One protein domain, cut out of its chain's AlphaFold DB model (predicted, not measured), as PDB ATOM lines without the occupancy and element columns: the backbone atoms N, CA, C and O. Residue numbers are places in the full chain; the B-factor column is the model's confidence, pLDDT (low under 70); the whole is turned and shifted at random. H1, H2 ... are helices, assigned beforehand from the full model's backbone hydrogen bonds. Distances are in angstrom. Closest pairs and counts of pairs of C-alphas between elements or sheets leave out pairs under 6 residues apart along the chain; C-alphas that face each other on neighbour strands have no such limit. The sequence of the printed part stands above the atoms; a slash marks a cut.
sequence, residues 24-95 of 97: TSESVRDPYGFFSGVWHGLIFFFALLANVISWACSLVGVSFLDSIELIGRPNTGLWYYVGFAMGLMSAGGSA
ATOM      1  N   THR A  24      79.058 113.466 111.310       81.88
ATOM      2  CA  THR A  24      77.885 112.915 111.998       81.88
ATOM      3  C   THR A  24      78.009 113.146 113.504       81.88
ATOM      4  O   THR A  24      79.114 113.152 114.052       81.88
ATOM      5  N   SER A  25      76.887 113.292 114.209       79.88
ATOM      6  CA  SER A  25      76.884 113.472 115.668       79.88
ATOM      7  C   SER A  25      77.607 112.341 116.411       79.88
ATOM      8  O   SER A  25      78.278 112.594 117.408       79.88
ATOM      9  N   GLU A  26      77.518 111.110 115.902       80.69
ATOM     10  CA  GLU A  26      78.236 109.955 116.454       80.69
ATOM     11  C   GLU A  26      79.752 110.092 116.309       80.69
ATOM     12  O   GLU A  26      80.478 109.884 117.277       80.69
ATOM     13  N   SER A  27      80.236 110.523 115.140       78.88
ATOM     14  CA  SER A  27      81.675 110.694 114.913       78.88
ATOM     15  C   SER A  27      82.299 111.775 115.804       78.88
ATOM     16  O   SER A  27      83.461 111.671 116.174       78.88
ATOM     17  N   VAL A  28      81.523 112.783 116.218       84.56
ATOM     18  CA  VAL A  28      81.966 113.809 117.179       84.56
ATOM     19  C   VAL A  28      82.017 113.273 118.615       84.56
ATOM     20  O   VAL A  28      82.849 113.721 119.402       84.56
ATOM     21  N   ARG A  29      81.143 112.321 118.967       87.62
ATOM     22  CA  ARG A  29      81.066 111.725 120.310       87.62
ATOM     23  C   ARG A  29      82.226 110.769 120.595       87.62
ATOM     24  O   ARG A  29      82.671 110.707 121.737       87.62
ATOM     25  N   ASP A  30      82.695 110.054 119.575       87.62
ATOM     26  CA  ASP A  30      83.828 109.124 119.651       87.62
ATOM     27  C   ASP A  30      84.849 109.414 118.529       87.62
ATOM     28  O   ASP A  30      84.826 108.779 117.470       87.62
ATOM     29  N   PRO A  31      85.699 110.442 118.707       90.88
ATOM     30  CA  PRO A  31      86.648 110.875 117.690       90.88
ATOM     31  C   PRO A  31      87.830 109.906 117.553       90.88
ATOM     32  O   PRO A  31      88.234 109.226 118.497       90.88
ATOM     33  N   TYR A  32      88.467 109.906 116.382       92.25
ATOM     34  CA  TYR A  32      89.611 109.038 116.108       92.25
ATOM     35  C   TYR A  32      90.783 109.287 117.068       92.25
ATOM     36  O   TYR A  32      91.265 110.412 117.222       92.25
ATOM     37  N   GLY A  33      91.282 108.199 117.662       93.94
ATOM     38  CA  GLY A  33      92.379 108.203 118.629       93.94
ATOM     39  C   GLY A  33      93.692 107.623 118.092       93.94
ATOM     40  O   GLY A  33      93.896 107.468 116.889       93.94
ATOM     41  N   PHE A  34      94.595 107.268 119.012       95.62
ATOM     42  CA  PHE A  34      95.937 106.755 118.703       95.62
ATOM     43  C   PHE A  34      95.933 105.549 117.751       95.62
ATOM     44  O   PHE A  34      96.592 105.583 116.714       95.62
ATOM     45  N   PHE A  35      95.177 104.494 118.071       95.31
ATOM     46  CA  PHE A  35      95.161 103.264 117.272       95.31
ATOM     47  C   PHE A  35      94.553 103.470 115.882       95.31
ATOM     48  O   PHE A  35      95.049 102.905 114.909       95.31
ATOM     49  N   SER A  36      93.540 104.333 115.768       94.38
ATOM     50  CA  SER A  36      93.007 104.760 114.471       94.38
ATOM     51  C   SER A  36      94.067 105.495 113.651       94.38
ATOM     52  O   SER A  36      94.184 105.266 112.453       94.38
ATOM     53  N   GLY A  37      94.883 106.324 114.307       95.12
ATOM     54  CA  GLY A  37      96.064 106.937 113.710       95.12
ATOM     55  C   GLY A  37      97.026 105.894 113.146       95.12
ATOM     56  O   GLY A  37      97.338 105.947 111.961       95.12
ATOM     57  N   VAL A  38      97.447 104.913 113.955       96.12
ATOM     58  CA  VAL A  38      98.357 103.832 113.518       96.12
ATOM     59  C   VAL A  38      97.811 103.103 112.295       96.12
ATOM     60  O   VAL A  38      98.537 102.917 111.318       96.12
ATOM     61  N   TRP A  39      96.528 102.741 112.325       95.44
ATOM     62  CA  TRP A  39      95.864 102.094 111.200       95.44
ATOM     63  C   TRP A  39      95.900 102.961 109.937       95.44
ATOM     64  O   TRP A  39      96.373 102.497 108.902       95.44
ATOM     65  N   HIS A  40      95.487 104.230 110.022       94.56
ATOM     66  CA  HIS A  40      95.510 105.155 108.884       94.56
ATOM     67  C   HIS A  40      96.919 105.399 108.339       94.56
ATOM     68  O   HIS A  40      97.091 105.478 107.125       94.56
ATOM     69  N   GLY A  41      97.932 105.462 109.205       94.88
ATOM     70  CA  GLY A  41      99.329 105.557 108.785       94.88
ATOM     71  C   GLY A  41      99.787 104.323 108.003       94.88
ATOM     72  O   GLY A  41     100.435 104.462 106.968       94.88
ATOM     73  N   LEU A  42      99.414 103.119 108.454       95.38
ATOM     74  CA  LEU A  42      99.778 101.857 107.801       95.38
ATOM     75  C   LEU A  42      99.172 101.736 106.394       95.38
ATOM     76  O   LEU A  42      99.848 101.309 105.460       95.38
ATOM     77  N   ILE A  43      97.906 102.132 106.234       94.75
ATOM     78  CA  ILE A  43      97.186 102.043 104.953       94.75
ATOM     79  C   ILE A  43      97.291 103.313 104.097       94.75
ATOM     80  O   ILE A  43      96.683 103.375 103.028       94.75
ATOM     81  N   PHE A  44      98.059 104.318 104.536       94.88
ATOM     82  CA  PHE A  44      98.116 105.644 103.915       94.88
ATOM     83  C   PHE A  44      98.395 105.586 102.412       94.88
ATOM     84  O   PHE A  44      97.712 106.245 101.632       94.88
ATOM     85  N   PHE A  45      99.369 104.773 101.992       93.31
ATOM     86  CA  PHE A  45      99.734 104.651 100.580       93.31
ATOM     87  C   PHE A  45      98.567 104.143  99.722       93.31
ATOM     88  O   PHE A  45      98.308 104.682  98.647       93.31
ATOM     89  N   PHE A  46      97.821 103.149 100.213       93.88
ATOM     90  CA  PHE A  46      96.653 102.614  99.513       93.88
ATOM     91  C   PHE A  46      95.507 103.628  99.469       93.88
ATOM     92  O   PHE A  46      94.886 103.796  98.422       93.88
ATOM     93  N   ALA A  47      95.259 104.339 100.572       94.31
ATOM     94  CA  ALA A  47      94.238 105.382 100.630       94.31
ATOM     95  C   ALA A  47      94.563 106.554  99.686       94.31
ATOM     96  O   ALA A  47      93.679 107.048  98.983       94.31
ATOM     97  N   LEU A  48      95.836 106.959  99.618       94.44
ATOM     98  CA  LEU A  48      96.329 107.978  98.692       94.44
ATOM     99  C   LEU A  48      96.162 107.538  97.241       94.44
ATOM    100  O   LEU A  48      95.627 108.292  96.431       94.44
ATOM    101  N   LEU A  49      96.575 106.313  96.919       94.06
ATOM    102  CA  LEU A  49      96.444 105.767  95.575       94.06
ATOM    103  C   LEU A  49      94.975 105.700  95.141       94.06
ATOM    104  O   LEU A  49      94.646 106.130  94.038       94.06
ATOM    105  N   ALA A  50      94.085 105.228  96.015       93.56
ATOM    106  CA  ALA A  50      92.655 105.168  95.733       93.56
ATOM    107  C   ALA A  50      92.054 106.560  95.475       93.56
ATOM    108  O   ALA A  50      91.302 106.724  94.518       93.56
ATOM    109  N   ASN A  51      92.441 107.571  96.261       92.31
ATOM    110  CA  ASN A  51      92.015 108.957  96.055       92.31
ATOM    111  C   ASN A  51      92.507 109.527  94.716       92.31
ATOM    112  O   ASN A  51      91.738 110.150  93.992       92.31
ATOM    113  N   VAL A  52      93.774 109.297  94.357       93.75
ATOM    114  CA  VAL A  52      94.336 109.766  93.077       93.75
ATOM    115  C   VAL A  52      93.638 109.104  91.891       93.75
ATOM    116  O   VAL A  52      93.329 109.777  90.910       93.75
ATOM    117  N   ILE A  53      93.366 107.800  91.978       93.56
ATOM    118  CA  ILE A  53      92.649 107.065  90.932       93.56
ATOM    119  C   ILE A  53      91.202 107.568  90.818       93.56
ATOM    120  O   ILE A  53      90.749 107.847  89.711       93.56
ATOM    121  N   SER A  54      90.502 107.727  91.946       92.00
ATOM    122  CA  SER A  54      89.140 108.275  91.996       92.00
ATOM    123  C   SER A  54      89.070 109.654  91.332       92.00
ATOM    124  O   SER A  54      88.282 109.867  90.410       92.00
ATOM    125  N   TRP A  55      89.984 110.557  91.702       91.50
ATOM    126  CA  TRP A  55      90.104 111.884  91.100       91.50
ATOM    127  C   TRP A  55      90.404 111.838  89.593       91.50
ATOM    128  O   TRP A  55      89.820 112.590  88.816       91.50
ATOM    129  N   ALA A  56      91.295 110.953  89.139       91.88
ATOM    130  CA  ALA A  56      91.597 110.831  87.714       91.88
ATOM    131  C   ALA A  56      90.371 110.360  86.912       91.88
ATOM    132  O   ALA A  56      90.102 110.860  85.820       91.88
ATOM    133  N   CYS A  57      89.595 109.427  87.461       91.31
ATOM    134  CA  CYS A  57      88.386 108.923  86.822       91.31
ATOM    135  C   CYS A  57      87.221 109.916  86.865       91.31
ATOM    136  O   CYS A  57      86.414 109.943  85.929       91.31
ATOM    137  N   SER A  58      87.167 110.799  87.867       89.88
ATOM    138  CA  SER A  58      86.147 111.848  87.909       89.88
ATOM    139  C   SER A  58      86.262 112.806  86.715       89.88
ATOM    140  O   SER A  58      85.261 113.391  86.307       89.88
ATOM    141  N   LEU A  59      87.440 112.914  86.078       89.50
ATOM    142  CA  LEU A  59      87.640 113.695  84.847       89.50
ATOM    143  C   LEU A  59      86.885 113.136  83.631       89.50
ATOM    144  O   LEU A  59      86.554 113.896  82.723       89.50
ATOM    145  N   VAL A  60      86.594 111.832  83.606       93.31
ATOM    146  CA  VAL A  60      85.810 111.169  82.544       93.31
ATOM    147  C   VAL A  60      84.372 110.865  82.981       93.31
ATOM    148  O   VAL A  60      83.666 110.109  82.319       93.31
ATOM    149  N   GLY A  61      83.927 111.462  84.093       89.19
ATOM    150  CA  GLY A  61      82.574 111.304  84.631       89.19
ATOM    151  C   GLY A  61      82.358 110.035  85.461       89.19
ATOM    152  O   GLY A  61      81.215 109.700  85.760       89.19
ATOM    153  N   VAL A  62      83.425 109.330  85.850       88.12
ATOM    154  CA  VAL A  62      83.347 108.120  86.681       88.12
ATOM    155  C   VAL A  62      83.797 108.463  88.099       88.12
ATOM    156  O   VAL A  62      84.982 108.654  88.341       88.12
ATOM    157  N   SER A  63      82.856 108.538  89.040       84.88
ATOM    158  CA  SER A  63      83.152 108.780  90.464       84.88
ATOM    159  C   SER A  63      83.000 107.475  91.244       84.88
ATOM    160  O   SER A  63      81.976 106.800  91.135       84.88
ATOM    161  N   PHE A  64      84.041 107.078  91.974       84.94
ATOM    162  CA  PHE A  64      84.049 105.886  92.820       84.94
ATOM    163  C   PHE A  64      85.023 106.088  93.978       84.94
ATOM    164  O   PHE A  64      86.021 106.783  93.828       84.94
ATOM    165  N   LEU A  65      84.758 105.451  95.123       84.75
ATOM    166  CA  LEU A  65      85.589 105.550  96.335       84.75
ATOM    167  C   LEU A  65      85.689 106.965  96.942       84.75
ATOM    168  O   LEU A  65      86.659 107.270  97.631       84.75
ATOM    169  N   ASP A  66      84.654 107.790  96.775       81.50
ATOM    170  CA  ASP A  66      84.597 109.162  97.316       81.50
ATOM    171  C   ASP A  66      84.585 109.218  98.860       81.50
ATOM    172  O   ASP A  66      84.732 110.282  99.456       81.50
ATOM    173  N   SER A  67      84.405 108.072  99.522       85.62
ATOM    174  CA  SER A  67      84.358 107.940 100.982       85.62
ATOM    175  C   SER A  67      85.694 107.529 101.615       85.62
ATOM    176  O   SER A  67      85.712 107.139 102.783       85.62
ATOM    177  N   ILE A  68      86.801 107.524 100.862       89.00
ATOM    178  CA  ILE A  68      88.125 107.199 101.408       89.00
ATOM    179  C   ILE A  68      88.805 108.476 101.892       89.00
ATOM    180  O   ILE A  68      89.285 109.283 101.101       89.00
ATOM    181  N   GLU A  69      88.939 108.610 103.205       88.44
ATOM    182  CA  GLU A  69      89.681 109.709 103.815       88.44
ATOM    183  C   GLU A  69      91.139 109.317 104.093       88.44
ATOM    184  O   GLU A  69      91.435 108.212 104.547       88.44
ATOM    185  N   LEU A  70      92.071 110.246 103.859       91.62
ATOM    186  CA  LEU A  70      93.486 110.063 104.225       91.62
ATOM    187  C   LEU A  70      93.722 110.243 105.725       91.62
ATOM    188  O   LEU A  70      94.614 109.637 106.314       91.62
ATOM    189  N   ILE A  71      92.949 111.143 106.328       90.94
ATOM    190  CA  ILE A  71      93.021 111.492 107.738       90.94
ATOM    191  C   ILE A  71      91.617 111.348 108.287       90.94
ATOM    192  O   ILE A  71      90.733 112.078 107.849       90.94
ATOM    193  N   GLY A  72      91.443 110.458 109.261       88.81
ATOM    194  CA  GLY A  72      90.164 110.289 109.934       88.81
ATOM    195  C   GLY A  72      89.768 111.560 110.669       88.81
ATOM    196  O   GLY A  72      90.547 112.085 111.473       88.81
ATOM    197  N   ARG A  73      88.557 112.045 110.399       88.69
ATOM    198  CA  ARG A  73      87.966 113.192 111.087       88.69
ATOM    199  C   ARG A  73      86.593 112.825 111.680       88.69
ATOM    200  O   ARG A  73      85.843 112.094 111.043       88.69
ATOM    201  N   PRO A  74      86.242 113.348 112.866       90.25
ATOM    202  CA  PRO A  74      87.040 114.243 113.698       90.25
ATOM    203  C   PRO A  74      88.122 113.485 114.486       90.25
ATOM    204  O   PRO A  74      87.942 112.343 114.897       90.25
ATOM    205  N   ASN A  75      89.263 114.138 114.704       88.94
ATOM    206  CA  ASN A  75      90.377 113.632 115.504       88.94
ATOM    207  C   ASN A  75      90.753 114.673 116.567       88.94
ATOM    208  O   ASN A  75      91.512 115.613 116.340       88.94
ATOM    209  N   THR A  76      90.183 114.554 117.760       78.12
ATOM    210  CA  THR A  76      90.445 115.522 118.827       78.12
ATOM    211  C   THR A  76      91.703 115.119 119.596       78.12
ATOM    212  O   THR A  76      91.652 114.279 120.493       78.12
ATOM    213  N   GLY A  77      92.843 115.722 119.256       81.44
ATOM    214  CA  GLY A  77      94.070 115.647 120.055       81.44
ATOM    215  C   GLY A  77      95.305 115.117 119.323       81.44
ATOM    216  O   GLY A  77      95.249 114.606 118.208       81.44
ATOM    217  N   LEU A  78      96.459 115.250 119.984       93.00
ATOM    218  CA  LEU A  78      97.777 114.951 119.410       93.00
ATOM    219  C   LEU A  78      97.991 113.457 119.117       93.00
ATOM    220  O   LEU A  78      98.688 113.098 118.169       93.00
ATOM    221  N   TRP A  79      97.388 112.581 119.922       94.69
ATOM    222  CA  TRP A  79      97.662 111.145 119.899       94.69
ATOM    223  C   TRP A  79      97.291 110.460 118.586       94.69
ATOM    224  O   TRP A  79      97.981 109.524 118.187       94.69
ATOM    225  N   TYR A  80      96.271 110.954 117.879       96.00
ATOM    226  CA  TYR A  80      95.958 110.488 116.530       96.00
ATOM    227  C   TYR A  80      97.161 110.659 115.588       96.00
ATOM    228  O   TYR A  80      97.566 109.717 114.912       96.00
ATOM    229  N   TYR A  81      97.779 111.842 115.585       96.12
ATOM    230  CA  TYR A  81      98.904 112.154 114.702       96.12
ATOM    231  C   TYR A  81     100.178 111.397 115.079       96.12
ATOM    232  O   TYR A  81     100.926 110.989 114.193       96.12
ATOM    233  N   VAL A  82     100.406 111.158 116.376       96.81
ATOM    234  CA  VAL A  82     101.513 110.307 116.845       96.81
ATOM    235  C   VAL A  82     101.346 108.884 116.316       96.81
ATOM    236  O   VAL A  82     102.273 108.339 115.719       96.81
ATOM    237  N   GLY A  83     100.150 108.304 116.467       96.38
ATOM    238  CA  GLY A  83      99.837 106.990 115.911       96.38
ATOM    239  C   GLY A  83     100.003 106.961 114.392       96.38
ATOM    240  O   GLY A  83     100.656 106.066 113.862       96.38
ATOM    241  N   PHE A  84      99.494 107.980 113.696       96.12
ATOM    242  CA  PHE A  84      99.620 108.117 112.245       96.12
ATOM    243  C   PHE A  84     101.073 108.118 111.776       96.12
ATOM    244  O   PHE A  84     101.425 107.360 110.873       96.12
ATOM    245  N   ALA A  85     101.936 108.913 112.412       95.38
ATOM    246  CA  ALA A  85     103.356 108.948 112.087       95.38
ATOM    247  C   ALA A  85     104.019 107.580 112.306       95.38
ATOM    248  O   ALA A  85     104.749 107.112 111.437       95.38
ATOM    249  N   MET A  86     103.716 106.901 113.418       95.69
ATOM    250  CA  MET A  86     104.230 105.552 113.682       95.69
ATOM    251  C   MET A  86     103.783 104.542 112.618       95.69
ATOM    252  O   MET A  86     104.612 103.796 112.095       95.69
ATOM    253  N   GLY A  87     102.494 104.542 112.264       95.00
ATOM    254  CA  GLY A  87     101.945 103.693 111.205       95.00
ATOM    255  C   GLY A  87     102.640 103.940 109.867       95.00
ATOM    256  O   GLY A  87     103.132 103.000 109.241       95.00
ATOM    257  N   LEU A  88     102.779 105.208 109.479       93.94
ATOM    258  CA  LEU A  88     103.420 105.609 108.229       93.94
ATOM    259  C   LEU A  88     104.899 105.200 108.174       93.94
ATOM    260  O   LEU A  88     105.354 104.643 107.175       93.94
ATOM    261  N   MET A  89     105.647 105.431 109.256       92.81
ATOM    262  CA  MET A  89     107.056 105.037 109.354       92.81
ATOM    263  C   MET A  89     107.226 103.516 109.294       92.81
ATOM    264  O   MET A  89     108.179 103.036 108.686       92.81
ATOM    265  N   SER A  90     106.298 102.752 109.877       90.31
ATOM    266  CA  SER A  90     106.329 101.285 109.826       90.31
ATOM    267  C   SER A  90     106.060 100.735 108.420       90.31
ATOM    268  O   SER A  90     106.746  99.813 107.973       90.31
ATOM    269  N   ALA A  91     105.126 101.351 107.689       83.88
ATOM    270  CA  ALA A  91     104.815 100.996 106.310       83.88
ATOM    271  C   ALA A  91     105.982 101.330 105.366       83.88
ATOM    272  O   ALA A  91     106.380 100.501 104.550       83.88
ATOM    273  N   GLY A  92     106.571 102.524 105.509       72.69
ATOM    274  CA  GLY A  92     107.687 102.984 104.676       72.69
ATOM    275  C   GLY A  92     109.034 102.333 105.011       72.69
ATOM    276  O   GLY A  92     109.834 102.080 104.114       72.69
ATOM    277  N   GLY A  93     109.284 101.999 106.281       64.94
ATOM    278  CA  GLY A  93     110.539 101.384 106.734       64.94
ATOM    279  C   GLY A  93     110.780  99.971 106.191       64.94
ATOM    280  O   GLY A  93     111.923  99.522 106.131       64.94
ATOM    281  N   SER A  94     109.729  99.282 105.738       58.03
ATOM    282  CA  SER A  94     109.841  97.949 105.125       58.03
ATOM    283  C   SER A  94     110.384  97.978 103.688       58.03
ATOM    284  O   SER A  94     110.794  96.939 103.180       58.03
ATOM    285  N   ALA A  95     110.438  99.151 103.043       58.50
ATOM    286  CA  ALA A  95     110.896  99.320 101.660       58.50
ATOM    287  C   ALA A  95     112.425  99.492 101.507       58.50
ATOM    288  O   ALA A  95     112.904  99.727 100.403       58.50
TER     289      ALA A  95
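This is residues 24 to 95 of the 97 residues of an uncharacterized protein of Polaromonas sp. 28-63-22 (UniProt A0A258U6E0). A loose, flat arrangement with one pair of helices, H2 and H4, side by side and running the same way; H3 turns a corner at the end of H2 and leads away from this pair, and the long stretch of residues 59 to 77 folds back beside H3 to the start of H4. The short helix H1 lies at a distance from the other three, joined to H2 by residues 30 to 33. The printed part has 72 residues with four named helices, in the order H1, H2, H3, H4, and no named strand, and the class is all helix. The whole is loose, with a radius of gyration of the C-alphas of 13.9 A, and its C-alphas span 39 by 39 by 12 A.

H1, residues 25 to 29, is apart from H2, residues 34 to 42, and a tight link of 4 residues joins them. H2 and H3, residues 44 to 58, meet only through their link, which is tight and holds the single residue Ile 43. A long link of 19 residues joins H3 to H4, residues 78 to 93. H2 and H4 touch, with 46 pairs of C-alphas within 8 A; the closest C-alphas are those of Gly 41 and Gly 87, 4.0 A apart. The two run the same way at a shallow tilt of 29 degrees, and their centres are 6.5 A apart. H3 and H4 are close but not clearly touching: their closest C-alphas, those of Phe 44 and Leu 88, are 6.8 A apart. The lines of H3 and H4 are about perpendicular, at 90 degrees. H1 is also apart from H3 and from H4. In H1, H2, H3 and H4, every O i to N i+4 pair is within hydrogen-bond range.

H1 runs from Ser 25, with its C-alpha at (76.884, 113.472, 115.668), to Arg 29. H2 runs from Phe 34 to Leu 42 and is 12.6 A long from first to last C-alpha. H3 runs from Phe 44, with its C-alpha at (98.116, 105.644, 103.915), to Ser 58 and is 20.9 A long. H4, the longest helix with 16 residues, runs from Leu 78 to Gly 93, with C-alpha 93 at (110.539, 101.384, 106.734), and is 22.5 A long.

The two C-alphas farthest apart are those of Ser 25 and Ala 95, 39.4 A. The printed part, residues 24 to 95, has no cut. The C-alphas of residues 59 to 77 lie 3 to 25 A from the mean of all C-alphas. The mean pLDDT of the printed part is 89.3, and residues 93 to 95 are under 70.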